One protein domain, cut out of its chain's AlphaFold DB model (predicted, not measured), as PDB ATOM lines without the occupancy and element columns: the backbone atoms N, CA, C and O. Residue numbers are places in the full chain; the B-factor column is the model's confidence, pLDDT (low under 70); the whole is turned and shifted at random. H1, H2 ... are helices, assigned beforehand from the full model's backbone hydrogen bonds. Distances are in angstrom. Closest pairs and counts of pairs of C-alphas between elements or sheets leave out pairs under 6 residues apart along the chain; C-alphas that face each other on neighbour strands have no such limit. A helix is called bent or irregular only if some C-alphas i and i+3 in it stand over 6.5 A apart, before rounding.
ATOM      1  N   GLU A  11     151.393 172.537 153.530       94.94
ATOM      2  CA  GLU A  11     151.615 173.829 152.882       94.94
ATOM      3  C   GLU A  11     152.977 174.435 153.255       94.94
ATOM      4  O   GLU A  11     153.514 175.259 152.517       94.94
ATOM      5  N   GLU A  12     153.575 173.992 154.364       95.25
ATOM      6  CA  GLU A  12     154.877 174.449 154.851       95.25
ATOM      7  C   GLU A  12     156.050 173.639 154.272       95.25
ATOM      8  O   GLU A  12     157.199 173.849 154.664       95.25
ATOM      9  N   ILE A  13     155.805 172.730 153.320       94.12
ATOM     10  CA  ILE A  13     156.835 171.827 152.781       94.12
ATOM     11  C   ILE A  13     158.063 172.560 152.227       94.12
ATOM     12  O   ILE A  13     159.184 172.101 152.435       94.12
ATOM     13  N   GLU A  14     157.895 173.718 151.581       95.25
ATOM     14  CA  GLU A  14     159.036 174.501 151.086       95.25
ATOM     15  C   GLU A  14     159.863 175.095 152.230       95.25
ATOM     16  O   GLU A  14     161.094 175.118 152.171       95.25
ATOM     17  N   THR A  15     159.205 175.524 153.311       95.50
ATOM     18  CA  THR A  15     159.886 175.969 154.532       95.50
ATOM     19  C   THR A  15     160.719 174.828 155.102       95.50
ATOM     20  O   THR A  15     161.896 175.014 155.400       95.50
ATOM     21  N   ILE A  16     160.150 173.623 155.179       95.31
ATOM     22  CA  ILE A  16     160.843 172.434 155.686       95.31
ATOM     23  C   ILE A  16     162.010 172.046 154.771       95.31
ATOM     24  O   ILE A  16     163.091 171.756 155.276       95.31
ATOM     25  N   ARG A  17     161.856 172.105 153.439       95.44
ATOM     26  CA  ARG A  17     162.965 171.866 152.495       95.44
ATOM     27  C   ARG A  17     164.133 172.815 152.733       95.44
ATOM     28  O   ARG A  17     165.276 172.370 152.732       95.44
ATOM     29  N   ASN A  18     163.856 174.095 152.973       95.94
ATOM     30  CA  ASN A  18     164.897 175.074 153.278       95.94
ATOM     31  C   ASN A  18     165.543 174.811 154.645       95.94
ATOM     32  O   ASN A  18     166.761 174.893 154.766       95.94
ATOM     33  N   LEU A  19     164.759 174.430 155.659       95.56
ATOM     34  CA  LEU A  19     165.295 174.041 156.968       95.56
ATOM     35  C   LEU A  19     166.213 172.813 156.875       95.56
ATOM     36  O   LEU A  19     167.276 172.793 157.492       95.56
ATOM     37  N   MET A  20     165.854 171.831 156.045       95.69
ATOM     38  CA  MET A  20     166.685 170.653 155.792       95.69
ATOM     39  C   MET A  20     168.039 171.002 155.166       95.69
ATOM     40  O   MET A  20     169.003 170.290 155.414       95.69
ATOM     41  N   GLN A  21     168.159 172.096 154.404       97.19
ATOM     42  CA  GLN A  21     169.458 172.527 153.869       97.19
ATOM     43  C   GLN A  21     170.431 172.925 154.983       97.19
ATOM     44  O   GLN A  21     171.604 172.570 154.909       97.19
ATOM     45  N   PHE A  22     169.951 173.597 156.037       96.44
ATOM     46  CA  PHE A  22     170.775 173.904 157.211       96.44
ATOM     47  C   PHE A  22     171.151 172.634 157.971       96.44
ATOM     48  O   PHE A  22     172.305 172.463 158.346       96.44
ATOM     49  N   TYR A  23     170.206 171.702 158.116       94.69
ATOM     50  CA  TYR A  23     170.504 170.397 158.698       94.69
ATOM     51  C   TYR A  23     171.580 169.654 157.885       94.69
ATOM     52  O   TYR A  23     172.561 169.183 158.442       94.69
ATOM     53  N   PHE A  24     171.472 169.590 156.556       95.50
ATOM     54  CA  PHE A  24     172.495 168.948 155.726       95.50
ATOM     55  C   PHE A  24     173.842 169.663 155.767       95.50
ATOM     56  O   PHE A  24     174.865 168.985 155.762       95.50
ATOM     57  N   TYR A  25     173.848 170.994 155.865       95.38
ATOM     58  CA  TYR A  25     175.065 171.764 156.082       95.38
ATOM     59  C   TYR A  25     175.762 171.358 157.384       95.38
ATOM     60  O   TYR A  25     176.927 170.972 157.341       95.38
ATOM     61  N   ASP A  26     175.049 171.333 158.510       95.50
ATOM     62  CA  ASP A  26     175.629 170.954 159.805       95.50
ATOM     63  C   ASP A  26     176.185 169.517 159.779       95.50
ATOM     64  O   ASP A  26     177.245 169.227 160.331       95.50
ATOM     65  N   PHE A  27     175.500 168.597 159.090       93.81
ATOM     66  CA  PHE A  27     175.951 167.207 158.974       93.81
ATOM     67  C   PHE A  27     177.057 166.992 157.932       93.81
ATOM     68  O   PHE A  27     177.750 165.969 157.987       93.81
ATOM     69  N   SER A  28     177.247 167.940 157.010       94.31
ATOM     70  CA  SER A  28     178.278 167.866 155.970       94.31
ATOM     71  C   SER A  28     179.685 167.769 156.558       94.31
ATOM     72  O   SER A  28     180.535 167.055 156.020       94.31
ATOM     73  N   GLU A  29     179.901 168.368 157.732       92.50
ATOM     74  CA  GLU A  29     181.160 168.288 158.479       92.50
ATOM     75  C   GLU A  29     181.531 166.846 158.860       92.50
ATOM     76  O   GLU A  29     182.711 166.491 158.921       92.50
ATOM     77  N   PHE A  30     180.532 165.985 159.074       94.44
ATOM     78  CA  PHE A  30     180.731 164.602 159.510       94.44
ATOM     79  C   PHE A  30     180.749 163.605 158.352       94.44
ATOM     80  O   PHE A  30     181.445 162.591 158.424       94.44
ATOM     81  N   ASN A  31     179.980 163.863 157.292       91.94
ATOM     82  CA  ASN A  31     179.786 162.915 156.190       91.94
ATOM     83  C   ASN A  31     180.467 163.330 154.873       91.94
ATOM     84  O   ASN A  31     180.423 162.558 153.916       91.94
ATOM     85  N   ARG A  32     181.124 164.500 154.833       90.38
ATOM     86  CA  ARG A  32     181.791 165.064 153.644       90.38
ATOM     87  C   ARG A  32     180.855 165.217 152.441       90.38
ATOM     88  O   ARG A  32     181.280 165.042 151.302       90.38
ATOM     89  N   ALA A  33     179.575 165.482 152.685       91.88
ATOM     90  CA  ALA A  33     178.654 165.848 151.623       91.88
ATOM     91  C   ALA A  33     179.023 167.235 151.087       91.88
ATOM     92  O   ALA A  33     179.136 168.186 151.853       91.88
ATOM     93  N   ASP A  34     179.158 167.354 149.771       94.69
ATOM     94  CA  ASP A  34     179.356 168.638 149.108       94.69
ATOM     95  C   ASP A  34     178.018 169.203 148.621       94.69
ATOM     96  O   ASP A  34     177.117 168.466 148.199       94.69
ATOM     97  N   ALA A  35     177.901 170.530 148.647       94.00
ATOM     98  CA  ALA A  35     176.838 171.217 147.931       94.00
ATOM     99  C   ALA A  35     177.058 171.099 146.414       94.00
ATOM    100  O   ALA A  35     178.188 171.042 145.923       94.00
ATOM    101  N   PHE A  36     175.966 171.086 145.657       94.69
ATOM    102  CA  PHE A  36     176.011 171.143 144.201       94.69
ATOM    103  C   PHE A  36     176.345 172.559 143.708       94.69
ATOM    104  O   PHE A  36     176.427 173.517 144.474       94.69
ATOM    105  N   ASN A  37     176.516 172.704 142.391       95.50
ATOM    106  CA  ASN A  37     176.895 173.970 141.751       95.50
ATOM    107  C   ASN A  37     175.892 175.118 141.972       95.50
ATOM    108  O   ASN A  37     176.232 176.275 141.743       95.50
ATOM    109  N   ASP A  38     174.661 174.812 142.379       95.19
ATOM    110  CA  ASP A  38     173.624 175.785 142.727       95.19
ATOM    111  C   ASP A  38     173.667 176.216 144.206       95.19
ATOM    112  O   ASP A  38     172.829 177.004 144.647       95.19
ATOM    113  N   GLY A  39     174.639 175.710 144.970       93.62
ATOM    114  CA  GLY A  39     174.816 175.993 146.390       93.62
ATOM    115  C   GLY A  39     173.877 175.209 147.307       93.62
ATOM    116  O   GLY A  39     173.801 175.538 148.490       93.62
ATOM    117  N   LYS A  40     173.161 174.195 146.801       95.81
ATOM    118  CA  LYS A  40     172.251 173.363 147.599       95.81
ATOM    119  C   LYS A  40     172.803 171.962 147.829       95.81
ATOM    120  O   LYS A  40     173.485 171.384 146.987       95.81
ATOM    121  N   PHE A  41     172.446 171.379 148.963       95.69
ATOM    122  CA  PHE A  41     172.569 169.951 149.224       95.69
ATOM    123  C   PHE A  41     171.426 169.177 148.568       95.69
ATOM    124  O   PHE A  41     170.356 169.722 148.275       95.69
ATOM    125  N   ARG A  42     171.643 167.871 148.382       91.62
ATOM    126  CA  ARG A  42     170.623 166.945 147.875       91.62
ATOM    127  C   ARG A  42     169.344 167.055 148.706       91.62
ATOM    128  O   ARG A  42     169.402 167.090 149.928       91.62
ATOM    129  N   GLU A  43     168.194 167.066 148.044       92.25
ATOM    130  CA  GLU A  43     166.904 167.072 148.736       92.25
ATOM    131  C   GLU A  43     166.673 165.790 149.543       92.25
ATOM    132  O   GLU A  43     167.130 164.707 149.161       92.25
ATOM    133  N   TYR A  44     165.912 165.909 150.636       90.75
ATOM    134  CA  TYR A  44     165.464 164.750 151.399       90.75
ATOM    135  C   TYR A  44     164.478 163.928 150.549       90.75
ATOM    136  O   TYR A  44     163.418 164.449 150.179       90.75
ATOM    137  N   PRO A  45     164.795 162.662 150.220       88.75
ATOM    138  CA  PRO A  45     163.918 161.838 149.404       88.75
ATOM    139  C   PRO A  45     162.554 161.662 150.069       88.75
ATOM    140  O   PRO A  45     162.474 161.442 151.273       88.75
ATOM    141  N   CYS A  46     161.483 161.699 149.276       87.56
ATOM    142  CA  CYS A  46     160.127 161.408 149.751       87.56
ATOM    143  C   CYS A  46     159.636 162.322 150.892       87.56
ATOM    144  O   CYS A  46     158.770 161.914 151.666       87.56
ATOM    145  N   LEU A  47     160.161 163.549 151.018       89.25
ATOM    146  CA  LEU A  47     159.736 164.478 152.073       89.25
ATOM    147  C   LEU A  47     158.217 164.700 152.068       89.25
ATOM    148  O   LEU A  47     157.586 164.773 153.109       89.25
ATOM    149  N   ASP A  48     157.596 164.754 150.898       88.44
ATOM    150  CA  ASP A  48     156.157 164.936 150.749       88.44
ATOM    151  C   ASP A  48     155.317 163.730 151.204       88.44
ATOM    152  O   ASP A  48     154.112 163.878 151.414       88.44
ATOM    153  N   HIS A  49     155.916 162.548 151.383       87.75
ATOM    154  CA  HIS A  49     155.195 161.347 151.811       87.75
ATOM    155  C   HIS A  49     154.715 161.425 153.264       87.75
ATOM    156  O   HIS A  49     153.708 160.794 153.583       87.75
ATOM    157  N   TYR A  50     155.355 162.243 154.109       85.62
ATOM    158  CA  TYR A  50     154.952 162.447 155.507       85.62
ATOM    159  C   TYR A  50     153.504 162.942 155.663       85.62
ATOM    160  O   TYR A  50     152.892 162.704 156.697       85.62
ATOM    161  N   TRP A  51     152.932 163.575 154.631       88.06
ATOM    162  CA  TRP A  51     151.548 164.072 154.632       88.06
ATOM    163  C   TRP A  51     150.589 163.270 153.741       88.06
ATOM    164  O   TRP A  51     149.426 163.649 153.606       88.06
ATOM    165  N   ARG A  52     151.061 162.216 153.061       79.88
ATOM    166  CA  ARG A  52     150.241 161.435 152.111       79.88
ATOM    167  C   ARG A  52     149.707 160.135 152.693       79.88
ATOM    168  O   ARG A  52     148.639 159.697 152.280       79.88
TER     169      ARG A  52
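What this domain is: This is residues 11 to 52 of the 60 residues of an uncharacterized protein of Rossellomorea vietnamensis (UniProt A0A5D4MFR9). What would one see first? One long helix, H1, makes the length, and the long link after it, residues 32 to 46, folds back so that the short helix H2 comes near the first turns of H1. What is printed, and of which class is it? The printed part has 42 residues with two named helices, H1 then H2 along the chain, and no named strand; the class is all helix. How spread out is it? It is elongated, spanning 32 by 20 by 13 A, and only just loose, close to compact, with a radius of gyration of the C-alphas of 11.2 A.

How they stand to each other: How near do the two helices come? H1, residues 11 to 31, and H2, residues 47 to 51, are close but not clearly touching, with 2 pairs of C-alphas within 8 A. Their closest C-alphas, those of Ile 13 and Asp 48, are 7.2 A apart, while their centres are 15.1 A apart. How well do the helix backbones keep to hydrogen-bond range? In H1, 13 of 17 pairs of O i and N i+4 are within range. In H2, 0 of 1 such pairs is, and 1 of 2 pairs of O i and N i+3.

Where its parts are: Where does H1 run? It goes from C-alpha 11 at (151.615, 173.829, 152.882) to C-alpha 31 at (179.786, 162.915, 156.190), a length of 30.4 A. Is it straight? It has a kink of 36 degrees near residue 25, and it is irregular, with C-alphas 11 and 14 7.7 A apart. Where is H2? It ends at C-alpha 51, (151.548, 164.072, 154.632), 8.6 A from C-alpha 47; it is neither bent nor irregular, but only just, with C-alphas 47 and 50 6.2 A apart.

The domain as a whole: How large is it? The two C-alphas farthest apart, those of Glu 29 and Arg 52, are 32.3 A apart. Is it whole and confident? The printed part has no cut, its mean pLDDT is 93.0, and no printed residue is under 70.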